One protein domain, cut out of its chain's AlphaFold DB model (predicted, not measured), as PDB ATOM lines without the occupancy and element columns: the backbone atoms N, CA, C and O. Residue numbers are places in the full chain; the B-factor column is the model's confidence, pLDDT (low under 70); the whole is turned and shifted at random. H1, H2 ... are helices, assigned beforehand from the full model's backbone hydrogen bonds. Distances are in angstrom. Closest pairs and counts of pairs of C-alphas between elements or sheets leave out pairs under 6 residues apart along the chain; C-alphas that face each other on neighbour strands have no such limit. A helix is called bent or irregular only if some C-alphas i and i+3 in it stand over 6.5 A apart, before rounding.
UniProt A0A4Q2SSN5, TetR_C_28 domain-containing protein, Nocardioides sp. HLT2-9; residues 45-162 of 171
ATOM      1  N   GLY A  45       9.174  22.516   2.390       84.81
ATOM      2  CA  GLY A  45       9.402  21.487   3.397       84.81
ATOM      3  C   GLY A  45      10.514  21.888   4.362       84.81
ATOM      4  O   GLY A  45      10.342  21.758   5.568       84.81
ATOM      5  N   ALA A  46      11.603  22.469   3.854       87.38
ATOM      6  CA  ALA A  46      12.694  22.991   4.675       87.38
ATOM      7  C   ALA A  46      12.231  24.108   5.624       87.38
ATOM      8  O   ALA A  46      12.664  24.165   6.774       87.38
ATOM      9  N   LEU A  47      11.331  24.978   5.159       88.69
ATOM     10  CA  LEU A  47      10.759  26.048   5.972       88.69
ATOM     11  C   LEU A  47       9.846  25.498   7.085       88.69
ATOM     12  O   LEU A  47       9.961  25.907   8.238       88.69
ATOM     13  N   GLU A  48       8.966  24.549   6.756       85.38
ATOM     14  CA  GLU A  48       8.081  23.897   7.733       85.38
ATOM     15  C   GLU A  48       8.867  23.076   8.765       85.38
ATOM     16  O   GLU A  48       8.586  23.164   9.960       85.38
ATOM     17  N   ALA A  49       9.892  22.339   8.329       83.56
ATOM     18  CA  ALA A  49      10.774  21.582   9.213       83.56
ATOM     19  C   ALA A  49      11.544  22.502  10.172       83.56
ATOM     20  O   ALA A  49      11.660  22.198  11.358       83.56
ATOM     21  N   ALA A  50      12.023  23.651   9.691       88.00
ATOM     22  CA  ALA A  50      12.692  24.636  10.535       88.00
ATOM     23  C   ALA A  50      11.737  25.284  11.553       88.00
ATOM     24  O   ALA A  50      12.118  25.467  12.710       88.00
ATOM     25  N   LEU A  51      10.489  25.572  11.168       86.88
ATOM     26  CA  LEU A  51       9.472  26.069  12.099       86.88
ATOM     27  C   LEU A  51       9.146  25.029  13.186       86.88
ATOM     28  O   LEU A  51       9.061  25.377  14.364       86.88
ATOM     29  N   ALA A  52       9.031  23.750  12.810       83.06
ATOM     30  CA  ALA A  52       8.836  22.649  13.753       83.06
ATOM     31  C   ALA A  52      10.025  22.501  14.717       83.06
ATOM     32  O   ALA A  52       9.832  22.432  15.930       83.06
ATOM     33  N   ALA A  53      11.255  22.521  14.196       85.06
ATOM     34  CA  ALA A  53      12.469  22.455  15.008       85.06
ATOM     35  C   ALA A  53      12.558  23.629  15.998       85.06
ATOM     36  O   ALA A  53      12.914  23.429  17.159       85.06
ATOM     37  N   ARG A  54      12.164  24.839  15.577       87.69
ATOM     38  CA  ARG A  54      12.090  26.013  16.456       87.69
ATOM     39  C   ARG A  54      11.081  25.830  17.589       87.69
ATOM     40  O   ARG A  54      11.381  26.169  18.732       87.69
ATOM     41  N   ALA A  55       9.904  25.276  17.292       85.00
ATOM     42  CA  ALA A  55       8.896  24.983  18.310       85.00
ATOM     43  C   ALA A  55       9.413  23.958  19.337       85.00
ATOM     44  O   ALA A  55       9.286  24.175  20.541       85.00
ATOM     45  N   VAL A  56      10.069  22.890  18.871       85.69
ATOM     46  CA  VAL A  56      10.688  21.869  19.733       85.69
ATOM     47  C   VAL A  56      11.783  22.476  20.608       85.69
ATOM     48  O   VAL A  56      11.783  22.249  21.815       85.69
ATOM     49  N   ALA A  57      12.677  23.292  20.041       88.56
ATOM     50  CA  ALA A  57      13.746  23.953  20.789       88.56
ATOM     51  C   ALA A  57      13.202  24.853  21.913       88.56
ATOM     52  O   ALA A  57      13.713  24.823  23.030       88.56
ATOM     53  N   ARG A  58      12.111  25.590  21.661       88.81
ATOM     54  CA  ARG A  58      11.453  26.426  22.679       88.81
ATOM     55  C   ARG A  58      10.894  25.602  23.843       88.81
ATOM     56  O   ARG A  58      11.044  25.998  25.000       88.81
ATOM     57  N   VAL A  59      10.250  24.469  23.555       90.50
ATOM     58  CA  VAL A  59       9.772  23.554  24.605       90.50
ATOM     59  C   VAL A  59      10.958  22.956  25.362       90.50
ATOM     60  O   VAL A  59      10.922  22.875  26.587       90.50
ATOM     61  N   ASP A  60      12.042  22.619  24.663       92.50
ATOM     62  CA  ASP A  60      13.247  22.058  25.269       92.50
ATOM     63  C   ASP A  60      13.932  23.008  26.255       92.50
ATOM     64  O   ASP A  60      14.309  22.606  27.360       92.50
ATOM     65  N   GLU A  61      14.048  24.284  25.890       94.81
ATOM     66  CA  GLU A  61      14.555  25.332  26.776       94.81
ATOM     67  C   GLU A  61      13.677  25.479  28.023       94.81
ATOM     68  O   GLU A  61      14.192  25.519  29.146       94.81
ATOM     69  N   ALA A  62      12.351  25.501  27.845       94.94
ATOM     70  CA  ALA A  62      11.403  25.620  28.945       94.94
ATOM     71  C   ALA A  62      11.462  24.408  29.891       94.94
ATOM     72  O   ALA A  62      11.540  24.587  31.109       94.94
ATOM     73  N   MET A  63      11.507  23.190  29.344       96.94
ATOM     74  CA  MET A  63      11.625  21.947  30.110       96.94
ATOM     75  C   MET A  63      12.970  21.845  30.834       96.94
ATOM     76  O   MET A  63      13.014  21.482  32.009       96.94
ATOM     77  N   THR A  64      14.070  22.239  30.189       97.06
ATOM     78  CA  THR A  64      15.399  22.274  30.817       97.06
ATOM     79  C   THR A  64      15.448  23.280  31.968       97.06
ATOM     80  O   THR A  64      16.007  22.996  33.031       97.06
ATOM     81  N   ALA A  65      14.856  24.464  31.787       97.75
ATOM     82  CA  ALA A  65      14.755  25.463  32.846       97.75
ATOM     83  C   ALA A  65      13.875  24.975  34.007       97.75
ATOM     84  O   ALA A  65      14.202  25.239  35.164       97.75
ATOM     85  N   ALA A  66      12.791  24.261  33.705       97.56
ATOM     86  CA  ALA A  66      11.877  23.707  34.694       97.56
ATOM     87  C   ALA A  66      12.500  22.576  35.520       97.56
ATOM     88  O   ALA A  66      12.448  22.572  36.750       97.56
ATOM     89  N   ALA A  67      13.227  21.673  34.864       97.50
ATOM     90  CA  ALA A  67      13.966  20.613  35.541       97.50
ATOM     91  C   ALA A  67      14.956  21.165  36.583       97.50
ATOM     92  O   ALA A  67      15.081  20.615  37.674       97.50
ATOM     93  N   ARG A  68      15.608  22.302  36.300       97.44
ATOM     94  CA  ARG A  68      16.502  22.977  37.263       97.44
ATOM     95  C   ARG A  68      15.774  23.527  38.492       97.44
ATOM     96  O   ARG A  68      16.411  23.711  39.525       97.44
ATOM     97  N   ARG A  69      14.475  23.819  38.383       96.81
ATOM     98  CA  ARG A  69      13.625  24.284  39.491       96.81
ATOM     99  C   ARG A  69      12.877  23.147  40.191       96.81
ATOM    100  O   ARG A  69      12.316  23.385  41.255       96.81
ATOM    101  N   GLY A  70      12.885  21.941  39.618       96.12
ATOM    102  CA  GLY A  70      12.094  20.809  40.098       96.12
ATOM    103  C   GLY A  70      10.596  20.971  39.830       96.12
ATOM    104  O   GLY A  70       9.798  20.592  40.677       96.12
ATOM    105  N   ASP A  71      10.227  21.590  38.703       96.94
ATOM    106  CA  ASP A  71       8.833  21.799  38.282       96.94
ATOM    107  C   ASP A  71       8.586  21.395  36.811       96.94
ATOM    108  O   ASP A  71       7.688  21.931  36.155       96.94
ATOM    109  N   ALA A  72       9.374  20.460  36.272       97.38
ATOM    110  CA  ALA A  72       9.234  19.917  34.920       97.38
ATOM    111  C   ALA A  72       7.870  19.248  34.700       97.38
ATOM    112  O   ALA A  72       7.248  19.488  33.668       97.38
ATOM    113  N   ALA A  73       7.361  18.482  35.667       96.81
ATOM    114  CA  ALA A  73       6.054  17.831  35.587       96.81
ATOM    115  C   ALA A  73       4.914  18.853  35.433       96.81
ATOM    116  O   ALA A  73       4.085  18.761  34.526       96.81
ATOM    117  N   ALA A  74       4.911  19.876  36.293       96.19
ATOM    118  CA  ALA A  74       3.931  20.955  36.238       96.19
ATOM    119  C   ALA A  74       4.092  21.812  34.972       96.19
ATOM    120  O   ALA A  74       3.107  22.224  34.361       96.19
ATOM    121  N   THR A  75       5.335  22.079  34.563       95.94
ATOM    122  CA  THR A  75       5.637  22.859  33.358       95.94
ATOM    123  C   THR A  75       5.175  22.141  32.097       95.94
ATOM    124  O   THR A  75       4.577  22.787  31.243       95.94
ATOM    125  N   TYR A  76       5.373  20.824  31.994       95.25
ATOM    126  CA  TYR A  76       4.914  20.043  30.849       95.25
ATOM    127  C   TYR A  76       3.401  20.189  30.647       95.25
ATOM    128  O   TYR A  76       2.971  20.608  29.578       95.25
ATOM    129  N   LEU A  77       2.602  19.982  31.702       94.31
ATOM    130  CA  LEU A  77       1.140  20.135  31.644       94.31
ATOM    131  C   LEU A  77       0.696  21.547  31.234       94.31
ATOM    132  O   LEU A  77      -0.284  21.698  30.507       94.31
ATOM    133  N   ARG A  78       1.415  22.584  31.678       92.69
ATOM    134  CA  ARG A  78       1.131  23.976  31.291       92.69
ATOM    135  C   ARG A  78       1.507  24.262  29.836       92.69
ATOM    136  O   ARG A  78       0.767  24.965  29.159       92.69
ATOM    137  N   LEU A  79       2.626  23.719  29.352       90.06
ATOM    138  CA  LEU A  79       3.071  23.860  27.959       90.06
ATOM    139  C   LEU A  79       2.209  23.057  26.980       90.06
ATOM    140  O   LEU A  79       2.098  23.436  25.816       90.06
ATOM    141  N   SER A  80       1.562  21.986  27.445       87.25
ATOM    142  CA  SER A  80       0.595  21.207  26.667       87.25
ATOM    143  C   SER A  80      -0.674  21.982  26.298       87.25
ATOM    144  O   SER A  80      -1.496  21.463  25.545       87.25
ATOM    145  N   LEU A  81      -0.840  23.219  26.777       83.19
ATOM    146  CA  LEU A  81      -1.819  24.161  26.252       83.19
ATOM    147  C   LEU A  81      -1.133  25.196  25.353       83.19
ATOM    148  O   LEU A  81      -0.589  26.180  25.863       83.19
ATOM    149  N   PRO A  82      -1.174  25.027  24.021       70.75
ATOM    150  CA  PRO A  82      -0.732  26.074  23.126       70.75
ATOM    151  C   PRO A  82      -1.604  27.306  23.358       70.75
ATOM    152  O   PRO A  82      -2.821  27.214  23.560       70.75
ATOM    153  N   THR A  83      -0.981  28.481  23.311       69.38
ATOM    154  CA  THR A  83      -1.741  29.727  23.255       69.38
ATOM    155  C   THR A  83      -2.641  29.718  22.014       69.38
ATOM    156  O   THR A  83      -2.417  28.964  21.061       69.38
ATOM    157  N   THR A  84      -3.671  30.569  21.986       61.78
ATOM    158  CA  THR A  84      -4.513  30.713  20.786       61.78
ATOM    159  C   THR A  84      -3.673  31.043  19.546       61.78
ATOM    160  O   THR A  84      -3.984  30.558  18.461       61.78
ATOM    161  N   GLU A  85      -2.585  31.795  19.726       63.22
ATOM    162  CA  GLU A  85      -1.619  32.151  18.683       63.22
ATOM    163  C   GLU A  85      -0.807  30.923  18.221       63.22
ATOM    164  O   GLU A  85      -0.668  30.674  17.024       63.22
ATOM    165  N   ASP A  86      -0.367  30.065  19.141       72.25
ATOM    166  CA  ASP A  86       0.445  28.888  18.807       72.25
ATOM    167  C   ASP A  86      -0.368  27.720  18.206       72.25
ATOM    168  O   ASP A  86       0.204  26.813  17.595       72.25
ATOM    169  N   ARG A  87      -1.707  27.727  18.321       74.69
ATOM    170  CA  ARG A  87      -2.587  26.638  17.838       74.69
ATOM    171  C   ARG A  87      -2.477  26.402  16.329       74.69
ATOM    172  O   ARG A  87      -2.420  25.254  15.889       74.69
ATOM    173  N   ALA A  88      -2.459  27.466  15.528       74.56
ATOM    174  CA  ALA A  88      -2.388  27.355  14.070       74.56
ATOM    175  C   ALA A  88      -1.014  26.835  13.606       74.56
ATOM    176  O   ALA A  88      -0.933  26.005  12.698       74.56
ATOM    177  N   VAL A  89       0.057  27.252  14.290       74.94
ATOM    178  CA  VAL A  89       1.416  26.735  14.074       74.94
ATOM    179  C   VAL A  89       1.491  25.256  14.451       74.94
ATOM    180  O   VAL A  89       1.992  24.452  13.669       74.94
ATOM    181  N   ALA A  90       0.933  24.873  15.600       79.69
ATOM    182  CA  ALA A  90       0.886  23.486  16.054       79.69
ATOM    183  C   ALA A  90       0.139  22.568  15.071       79.69
ATOM    184  O   ALA A  90       0.634  21.493  14.735       79.69
ATOM    185  N   LEU A  91      -1.018  23.000  14.552       77.06
ATOM    186  CA  LEU A  91      -1.766  22.260  13.528       77.06
ATOM    187  C   LEU A  91      -0.978  22.102  12.225       77.06
ATOM    188  O   LEU A  91      -1.019  21.028  11.624       77.06
ATOM    189  N   LEU A  92      -0.260  23.144  11.795       75.81
ATOM    190  CA  LEU A  92       0.597  23.071  10.614       75.81
ATOM    191  C   LEU A  92       1.734  22.070  10.819       75.81
ATOM    192  O   LEU A  92       1.904  21.181   9.991       75.81
ATOM    193  N   VAL A  93       2.457  22.171  11.939       71.94
ATOM    194  CA  VAL A  93       3.533  21.233  12.279       71.94
ATOM    195  C   VAL A  93       2.993  19.805  12.267       71.94
ATOM    196  O   VAL A  93       3.527  18.978  11.536       71.94
ATOM    197  N   LEU A  94       1.884  19.537  12.971       74.44
ATOM    198  CA  LEU A  94       1.210  18.232  12.998       74.44
ATOM    199  C   LEU A  94       0.804  17.726  11.610       74.44
ATOM    200  O   LEU A  94       0.964  16.539  11.322       74.44
ATOM    201  N   ALA A  95       0.271  18.594  10.748       70.69
ATOM    202  CA  ALA A  95      -0.095  18.232   9.383       70.69
ATOM    203  C   ALA A  95       1.137  17.816   8.566       70.69
ATOM    204  O   ALA A  95       1.084  16.792   7.881       70.69
ATOM    205  N   SER A  96       2.253  18.535   8.711       64.56
ATOM    206  CA  SER A  96       3.535  18.190   8.090       64.56
ATOM    207  C   SER A  96       4.142  16.896   8.668       64.56
ATOM    208  O   SER A  96       4.823  16.172   7.945       64.56
ATOM    209  N   LEU A  97       3.839  16.511   9.920       62.78
ATOM    210  CA  LEU A  97       4.255  15.201  10.465       62.78
ATOM    211  C   LEU A  97       3.558  14.023   9.762       62.78
ATOM    212  O   LEU A  97       4.133  12.940   9.629       62.78
ATOM    213  N   ARG A  98       2.312  14.205   9.299       60.16
ATOM    214  CA  ARG A  98       1.509  13.124   8.692       60.16
ATOM    215  C   ARG A  98       2.028  12.685   7.327       60.16
ATOM    216  O   ARG A  98       1.736  11.562   6.920       60.16
ATOM    217  N   THR A  99       2.797  13.528   6.643       59.75
ATOM    218  CA  THR A  99       3.411  13.193   5.352       59.75
ATOM    219  C   THR A  99       4.715  12.404   5.491       59.75
ATOM    220  O   THR A  99       5.204  11.926   4.478       59.75
ATOM    221  N   ARG A 100       5.253  12.215   6.714       52.41
ATOM    222  CA  ARG A 100       6.468  11.438   7.080       52.41
ATOM    223  C   ARG A 100       7.784  11.769   6.350       52.41
ATOM    224  O   ARG A 100       8.825  11.308   6.801       52.41
ATOM    225  N   ASP A 101       7.771  12.585   5.302       52.97
ATOM    226  CA  ASP A 101       8.944  12.856   4.461       52.97
ATOM    227  C   ASP A 101       9.903  13.930   5.019       52.97
ATOM    228  O   ASP A 101      10.987  14.120   4.474       52.97
ATOM    229  N   SER A 102       9.540  14.642   6.092       51.50
ATOM    230  CA  SER A 102      10.283  15.835   6.551       51.50
ATOM    231  C   SER A 102      10.420  15.979   8.067       51.50
ATOM    232  O   SER A 102      10.827  17.035   8.552       51.50
ATOM    233  N   LEU A 103      10.098  14.933   8.826       55.62
ATOM    234  CA  LEU A 103      10.281  14.939  10.271       55.62
ATOM    235  C   LEU A 103      11.778  14.906  10.612       55.62
ATOM    236  O   LEU A 103      12.458  13.956  10.216       55.62
ATOM    237  N   PRO A 104      12.311  15.876  11.377       57.62
ATOM    238  CA  PRO A 104      13.571  15.656  12.063       57.62
ATOM    239  C   PRO A 104      13.382  14.456  12.996       57.62
ATOM    240  O   PRO A 104      12.411  14.417  13.756       57.62
ATOM    241  N   SER A 105      14.319  13.508  12.991       59.16
ATOM    242  CA  SER A 105      14.422  12.419  13.986       59.16
ATOM    243  C   SER A 105      14.391  12.907  15.441       59.16
ATOM    244  O   SER A 105      14.253  12.123  16.375       59.16
ATOM    245  N   ASP A 106      14.534  14.212  15.629       70.69
ATOM    246  CA  ASP A 106      14.777  14.874  16.893       70.69
ATOM    247  C   ASP A 106      13.498  15.093  17.714       70.69
ATOM    248  O   ASP A 106      13.609  15.368  18.905       70.69
ATOM    249  N   ILE A 107      12.295  14.957  17.130       76.00
ATOM    250  CA  ILE A 107      11.035  15.134  17.883       76.00
ATOM    251  C   ILE A 107      10.812  13.986  18.864       76.00
ATOM    252  O   ILE A 107      10.583  14.245  20.043       76.00
ATOM    253  N   ASP A 108      10.931  12.737  18.411       79.56
ATOM    254  CA  ASP A 108      10.784  11.567  19.285       79.56
ATOM    255  C   ASP A 108      11.839  11.607  20.401       79.56
ATOM    256  O   ASP A 108      11.518  11.471  21.581       79.56
ATOM    257  N   ALA A 109      13.084  11.947  20.046       85.75
ATOM    258  CA  ALA A 109      14.158  12.143  21.013       85.75
ATOM    259  C   ALA A 109      13.886  13.309  21.984       85.75
ATOM    260  O   ALA A 109      14.283  13.253  23.146       85.75
ATOM    261  N   ALA A 110      13.230  14.390  21.550       88.81
ATOM    262  CA  ALA A 110      12.840  15.483  22.437       88.81
ATOM    263  C   ALA A 110      11.749  15.046  23.422       88.81
ATOM    264  O   ALA A 110      11.885  15.307  24.615       88.81
ATOM    265  N   ILE A 111      10.732  14.319  22.951       88.44
ATOM    266  CA  ILE A 111       9.663  13.774  23.796       88.44
ATOM    267  C   ILE A 111      10.247  12.834  24.858       88.44
ATOM    268  O   ILE A 111       9.966  13.013  26.044       88.44
ATOM    269  N   GLU A 112      11.114  11.898  24.460       91.81
ATOM    270  CA  GLU A 112      11.805  10.990  25.386       91.81
ATOM    271  C   GLU A 112      12.646  11.755  26.419       91.81
ATOM    272  O   GLU A 112      12.623  11.440  27.612       91.81
ATOM    273  N   ARG A 113      13.368  12.803  25.994       95.06
ATOM    274  CA  ARG A 113      14.142  13.653  26.912       95.06
ATOM    275  C   ARG A 113      13.243  14.368  27.914       95.06
ATOM    276  O   ARG A 113      13.568  14.376  29.099       95.06
ATOM    277  N   TRP A 114      12.133  14.958  27.475       96.31
ATOM    278  CA  TRP A 114      11.202  15.666  28.359       96.31
ATOM    279  C   TRP A 114      10.552  14.722  29.368       96.31
ATOM    280  O   TRP A 114      10.494  15.055  30.550       96.31
ATOM    281  N   GLU A 115      10.148  13.525  28.939       96.44
ATOM    282  CA  GLU A 115       9.658  12.480  29.842       96.44
ATOM    283  C   GLU A 115      10.727  12.082  30.867       96.44
ATOM    284  O   GLU A 115      10.438  11.986  32.060       96.44
ATOM    285  N   GLY A 116      11.986  11.949  30.438       97.75
ATOM    286  CA  GLY A 116      13.121  11.699  31.325       97.75
ATOM    287  C   GLY A 116      13.321  12.781  32.394       97.75
ATOM    288  O   GLY A 116      13.626  12.456  33.542       97.75
ATOM    289  N   LEU A 117      13.104  14.059  32.060       98.19
ATOM    290  CA  LEU A 117      13.164  15.165  33.029       98.19
ATOM    291  C   LEU A 117      12.047  15.064  34.077       98.19
ATOM    292  O   LEU A 117      12.305  15.239  35.267       98.19
ATOM    293  N   ILE A 118      10.829  14.728  33.647       98.06
ATOM    294  CA  ILE A 118       9.680  14.514  34.540       98.06
ATOM    295  C   ILE A 118       9.932  13.294  35.440       98.06
ATOM    296  O   ILE A 118       9.702  13.343  36.647       98.06
ATOM    297  N   ALA A 119      10.462  12.204  34.883       97.44
ATOM    298  CA  ALA A 119      10.789  10.997  35.637       97.44
ATOM    299  C   ALA A 119      11.862  11.258  36.701       97.44
ATOM    300  O   ALA A 119      11.751  10.746  37.817       97.44
ATOM    301  N   ALA A 120      12.873  12.071  36.378       97.00
ATOM    302  CA  ALA A 120      13.912  12.470  37.320       97.00
ATOM    303  C   ALA A 120      13.359  13.318  38.479       97.00
ATOM    304  O   ALA A 120      13.776  13.120  39.619       97.00
ATOM    305  N   GLU A 121      12.408  14.219  38.213       96.56
ATOM    306  CA  GLU A 121      11.724  15.006  39.250       96.56
ATOM    307  C   GLU A 121      10.878  14.126  40.179       96.56
ATOM    308  O   GLU A 121      10.942  14.265  41.401       96.56
ATOM    309  N   LEU A 122      10.089  13.211  39.611       95.12
ATOM    310  CA  LEU A 122       9.115  12.417  40.365       95.12
ATOM    311  C   LEU A 122       9.710  11.161  41.011       95.12
ATOM    312  O   LEU A 122       9.075  10.555  41.873       95.12
ATOM    313  N   GLY A 123      10.884  10.714  40.559       95.50
ATOM    314  CA  GLY A 123      11.473   9.435  40.961       95.50
ATOM    315  C   GLY A 123      10.658   8.211  40.519       95.50
ATOM    316  O   GLY A 123      10.841   7.123  41.063       95.50
ATOM    317  N   ASN A 124       9.737   8.375  39.564       94.50
ATOM    318  CA  ASN A 124       8.837   7.323  39.100       94.50
ATOM    319  C   ASN A 124       8.552   7.467  37.590       94.50
ATOM    320  O   ASN A 124       7.767   8.337  37.203       94.50
ATOM    321  N   PRO A 125       9.135   6.600  36.739       94.38
ATOM    322  CA  PRO A 125       8.925   6.636  35.291       94.38
ATOM    323  C   PRO A 125       7.464   6.456  34.873       94.38
ATOM    324  O   PRO A 125       7.009   7.128  33.959       94.38
ATOM    325  N   LEU A 126       6.690   5.623  35.578       95.75
ATOM    326  CA  LEU A 126       5.278   5.412  35.247       95.75
ATOM    327  C   LEU A 126       4.441   6.670  35.521       95.75
ATOM    328  O   LEU A 126       3.516   6.980  34.779       95.75
ATOM    329  N   ARG A 127       4.770   7.429  36.576       95.56
ATOM    330  CA  ARG A 127       4.119   8.728  36.813       95.56
ATOM    331  C   ARG A 127       4.480   9.739  35.726       95.56
ATOM    332  O   ARG A 127       3.613  10.513  35.333       95.56
ATOM    333  N   ALA A 128       5.718   9.715  35.232       96.94
ATOM    334  CA  ALA A 128       6.123  10.553  34.108       96.94
ATOM    335  C   ALA A 128       5.356  10.201  32.829       96.94
ATOM    336  O   ALA A 128       4.822  11.106  32.193       96.94
ATOM    337  N   GLU A 129       5.204   8.910  32.523       96.06
ATOM    338  CA  GLU A 129       4.414   8.432  31.385       96.06
ATOM    339  C   GLU A 129       2.953   8.902  31.477       96.06
ATOM    340  O   GLU A 129       2.401   9.428  30.511       96.06
ATOM    341  N   VAL A 130       2.324   8.782  32.655       96.94
ATOM    342  CA  VAL A 130       0.946   9.257  32.878       96.94
ATOM    343  C   VAL A 130       0.835  10.763  32.650       96.94
ATOM    344  O   VAL A 130      -0.078  11.205  31.955       96.94
ATOM    345  N   ILE A 131       1.754  11.561  33.199       96.25
ATOM    346  CA  ILE A 131       1.757  13.018  32.994       96.25
ATOM    347  C   ILE A 131       1.963  13.359  31.518       96.25
ATOM    348  O   ILE A 131       1.264  14.232  31.002       96.25
ATOM    349  N   ARG A 132       2.860  12.643  30.829       95.12
ATOM    350  CA  ARG A 132       3.093  12.814  29.395       95.12
ATOM    351  C   ARG A 132       1.813  12.562  28.596       95.12
ATOM    352  O   ARG A 132       1.385  13.426  27.841       95.12
ATOM    353  N   LEU A 133       1.151  11.427  28.825       95.19
ATOM    354  CA  LEU A 133      -0.099  11.065  28.146       95.19
ATOM    355  C   LEU A 133      -1.244  12.045  28.441       95.19
ATOM    356  O   LEU A 133      -2.045  12.343  27.553       95.19
ATOM    357  N   VAL A 134      -1.334  12.564  29.670       94.88
ATOM    358  CA  VAL A 134      -2.307  13.612  30.010       94.88
ATOM    359  C   VAL A 134      -1.997  14.897  29.245       94.88
ATOM    360  O   VAL A 134      -2.914  15.486  28.676       94.88
ATOM    361  N   GLY A 135      -0.731  15.316  29.184       92.38
ATOM    362  CA  GLY A 135      -0.322  16.479  28.399       92.38
ATOM    363  C   GLY A 135      -0.598  16.314  26.904       92.38
ATOM    364  O   GLY A 135      -1.167  17.215  26.295       92.38
ATOM    365  N   ASP A 136      -0.321  15.147  26.319       88.69
ATOM    366  CA  ASP A 136      -0.687  14.845  24.927       88.69
ATOM    367  C   ASP A 136      -2.201  14.978  24.700       88.69
ATOM    368  O   ASP A 136      -2.648  15.570  23.715       88.69
ATOM    369  N   GLY A 137      -3.005  14.453  25.630       89.69
ATOM    370  CA  GLY A 137      -4.462  14.563  25.593       89.69
ATOM    371  C   GLY A 137      -4.944  16.013  25.659       89.69
ATOM    372  O   GLY A 137      -5.795  16.404  24.862       89.69
ATOM    373  N   LEU A 138      -4.368  16.820  26.555       89.50
ATOM    374  CA  LEU A 138      -4.653  18.254  26.677       89.50
ATOM    375  C   LEU A 138      -4.278  19.020  25.407       89.50
ATOM    376  O   LEU A 138      -5.052  19.858  24.937       89.50
ATOM    377  N   PHE A 139      -3.125  18.698  24.823       86.81
ATOM    378  CA  PHE A 139      -2.670  19.287  23.572       86.81
ATOM    379  C   PHE A 139      -3.651  18.971  22.442       86.81
ATOM    380  O   PHE A 139      -4.157  19.887  21.798       86.81
ATOM    381  N   VAL A 140      -4.025  17.704  22.252       84.81
ATOM    382  CA  VAL A 140      -5.021  17.310  21.241       84.81
ATOM    383  C   VAL A 140      -6.387  17.955  21.501       84.81
ATOM    384  O   VAL A 140      -6.999  18.472  20.565       84.81
ATOM    385  N   GLU A 141      -6.857  17.981  22.750       86.50
ATOM    386  CA  GLU A 141      -8.112  18.642  23.134       86.50
ATOM    387  C   GLU A 141      -8.095  20.126  22.727       86.50
ATOM    388  O   GLU A 141      -9.022  20.600  22.067       86.50
ATOM    389  N   SER A 142      -7.000  20.838  23.013       83.81
ATOM    390  CA  SER A 142      -6.841  22.258  22.673       83.81
ATOM    391  C   SER A 142      -6.845  22.541  21.162       83.81
ATOM    392  O   SER A 142      -7.255  23.620  20.724       83.81
ATOM    393  N   LEU A 143      -6.422  21.571  20.344       82.00
ATOM    394  CA  LEU A 143      -6.314  21.715  18.893       82.00
ATOM    395  C   LEU A 143      -7.654  21.579  18.177       82.00
ATOM    396  O   LEU A 143      -7.831  22.177  17.112       82.00
ATOM    397  N   PHE A 144      -8.603  20.833  18.746       79.50
ATOM    398  CA  PHE A 144      -9.899  20.540  18.121       79.50
ATOM    399  C   PHE A 144     -11.105  21.076  18.902       79.50
ATOM    400  O   PHE A 144     -12.205  21.106  18.355       79.50
ATOM    401  N   GLY A 145     -10.908  21.545  20.135       74.25
ATOM    402  CA  GLY A 145     -11.963  22.047  21.012       74.25
ATOM    403  C   GLY A 145     -11.756  23.483  21.493       74.25
ATOM    404  O   GLY A 145     -10.952  24.251  20.945       74.25
ATOM    405  N   GLU A 146     -12.532  23.837  22.516       74.75
ATOM    406  CA  GLU A 146     -12.278  24.996  23.370       74.75
ATOM    407  C   GLU A 146     -11.083  24.676  24.277       74.75
ATOM    408  O   GLU A 146     -10.991  23.575  24.823       74.75
ATOM    409  N   ALA A 147     -10.140  25.611  24.398       71.00
ATOM    410  CA  ALA A 147      -8.959  25.394  25.221       71.00
ATOM    411  C   ALA A 147      -9.374  25.179  26.691       71.00
ATOM    412  O   ALA A 147     -10.193  25.949  27.204       71.00
ATOM    413  N   PRO A 148      -8.816  24.171  27.388       77.94
ATOM    414  CA  PRO A 148      -9.022  24.008  28.821       77.94
ATOM    415  C   PRO A 148      -8.707  25.302  29.579       77.94
ATOM    416  O   PRO A 148      -7.751  26.010  29.262       77.94
ATOM    417  N   SER A 149      -9.508  25.617  30.598       84.75
ATOM    418  CA  SER A 149      -9.257  26.799  31.422       84.75
ATOM    419  C   SER A 149      -7.938  26.660  32.188       84.75
ATOM    420  O   SER A 149      -7.551  25.559  32.587       84.75
ATOM    421  N   ALA A 150      -7.283  27.789  32.471       86.00
ATOM    422  CA  ALA A 150      -6.081  27.806  33.307       86.00
ATOM    423  C   ALA A 150      -6.320  27.124  34.668       86.00
ATOM    424  O   ALA A 150      -5.463  26.390  35.149       86.00
ATOM    425  N   GLN A 151      -7.519  27.284  35.244       89.75
ATOM    426  CA  GLN A 151      -7.889  26.621  36.496       89.75
ATOM    427  C   GLN A 151      -7.871  25.093  36.372       89.75
ATOM    428  O   GLN A 151      -7.312  24.428  37.236       89.75
ATOM    429  N   ARG A 152      -8.415  24.531  35.283       90.25
ATOM    430  CA  ARG A 152      -8.408  23.077  35.062       90.25
ATOM    431  C   ARG A 152      -6.984  22.526  34.975       90.25
ATOM    432  O   ARG A 152      -6.740  21.414  35.434       90.25
ATOM    433  N   ILE A 153      -6.046  23.285  34.406       91.00
ATOM    434  CA  ILE A 153      -4.633  22.888  34.379       91.00
ATOM    435  C   ILE A 153      -4.032  22.887  35.773       91.00
ATOM    436  O   ILE A 153      -3.398  21.906  36.141       91.00
ATOM    437  N   GLU A 154      -4.253  23.935  36.563       93.00
ATOM    438  CA  GLU A 154      -3.737  23.968  37.933       93.00
ATOM    439  C   GLU A 154      -4.348  22.854  38.802       93.00
ATOM    440  O   GLU A 154      -3.632  22.248  39.600       93.00
ATOM    441  N   ASP A 155      -5.615  22.491  38.583       93.75
ATOM    442  CA  ASP A 155      -6.251  21.344  39.244       93.75
ATOM    443  C   ASP A 155      -5.579  20.013  38.846       93.75
ATOM    444  O   ASP A 155      -5.307  19.167  39.704       93.75
ATOM    445  N   LEU A 156      -5.257  19.823  37.559       93.81
ATOM    446  CA  LEU A 156      -4.526  18.645  37.070       93.81
ATOM    447  C   LEU A 156      -3.089  18.598  37.599       93.81
ATOM    448  O   LEU A 156      -2.624  17.531  37.998       93.81
ATOM    449  N   VAL A 157      -2.398  19.738  37.645       94.75
ATOM    450  CA  VAL A 157      -1.060  19.857  38.236       94.75
ATOM    451  C   VAL A 157      -1.110  19.455  39.708       94.75
ATOM    452  O   VAL A 157      -0.339  18.594  40.129       94.75
ATOM    453  N   ALA A 158      -2.047  20.008  40.480       94.44
ATOM    454  CA  ALA A 158      -2.210  19.671  41.891       94.44
ATOM    455  C   ALA A 158      -2.506  18.175  42.097       94.44
ATOM    456  O   ALA A 158      -1.950  17.557  43.006       94.44
ATOM    457  N   HIS A 159      -3.340  17.583  41.238       94.62
ATOM    458  CA  HIS A 159      -3.725  16.177  41.333       94.62
ATOM    459  C   HIS A 159      -2.600  15.202  40.947       94.62
ATOM    460  O   HIS A 159      -2.412  14.194  41.623       94.62
ATOM    461  N   LEU A 160      -1.863  15.478  39.867       93.62
ATOM    462  CA  LEU A 160      -0.909  14.531  39.270       93.62
ATOM    463  C   LEU A 160       0.526  14.700  39.788       93.62
ATOM    464  O   LEU A 160       1.286  13.727  39.864       93.62
ATOM    465  N   VAL A 161       0.913  15.927  40.143       92.38
ATOM    466  CA  VAL A 161       2.267  16.251  40.626       92.38
ATOM    467  C   VAL A 161       2.364  16.131  42.151       92.38
ATOM    468  O   VAL A 161       3.452  15.918  42.681       92.38
ATOM    469  N   GLY A 162       1.233  16.188  42.867       79.56
ATOM    470  CA  GLY A 162       1.175  15.984  44.317       79.56
ATOM    471  C   GLY A 162       1.929  14.725  44.773       79.56
ATOM    472  O   GLY A 162       1.949  13.696  44.088       79.56
TER     473      GLY A 162
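What this domain is: This is residues 45 to 162 of the 171 residues of the protein "TetR_C_28 domain-containing protein" of Nocardioides sp. HLT2-9 (UniProt A0A4Q2SSN5). Look for a triangle of helices: the longest helix, H1, and H4 lie side by side as its base, H5 with the short H2 packed beside it makes the second side from one end of that base, and H3 makes the third side, from near the first residues of H1 to the last part of H5. H6 packs on H2, and H2 sits between H6 and the base. The printed part has 118 residues with six named helices, H1 to H6 in order, and no named strand; the class is all helix. The whole is compact, with a radius of gyration of the C-alphas of 14.2 A and spans of 42 by 29 by 22 A.

Where its parts are: Find C-alpha 45 at (9.402, 21.487, 3.397); from there H1, residues 45 to 69, runs 36.4 A to C-alpha 69 at (13.625, 24.284, 39.491). H4, residues 106 to 122, covers 24.3 A, and H5, residues 125 to 144, covers 29.0 A. H2 is residues 72 to 79, 10.1 A long. H3, residues 84 to 98, covers 22.2 A and is only just irregular: C-alphas 85 and 88 are 6.7 A apart. H6, residues 150 to 161, runs 16.0 A and ends with C-alpha 161 at (2.267, 16.251, 40.626).

How they stand to each other: Start at H1, which touches H4 at a shallow tilt of 12 degrees, the same way; the closest C-alphas, of Ala 67 and Leu 117, are 6.1 A apart. H1 and H2 form a helical hairpin at a steep tilt of 42 degrees; H1 touches H2 with residues 59 to 66 alone, closest at the C-alphas of Ala 66 and Ala 72, 4.6 A. H2 is the hub, touching H1, H4, H5 and H6. It runs the same way as H5 at a shallow tilt of 7 degrees, with the closest C-alphas, of Leu 77 and Gly 135, 5.1 A apart. H6 touches H2 at 23 degrees, a shallow tilt, opposite ways, closest at the C-alphas of Ala 74 and Val 157, 5.5 A. Now look at H3: its residues 93 to 96 touch H1, closest at the C-alphas of Ala 52 and Val 93, 5.7 A, and its residues 87 to 91 touch H5 about perpendicular, at 75 degrees, closest at the C-alphas of Arg 87 and Leu 143, 6.3 A. H1 and H5 are apart. Each O i to N i+4 pair is within hydrogen-bond range in H2, H4, H5 and H6, against 20 of 21 in H1 and 9 of 11 in H3.

The domain as a whole: The two C-alphas farthest apart are those of Gly 45 and Gly 162, 42.1 A. The printed part has no cut and no long link. The mean pLDDT of the printed part is 85.6; look for values under 70 at residues 83 to 85 and 96 to 105.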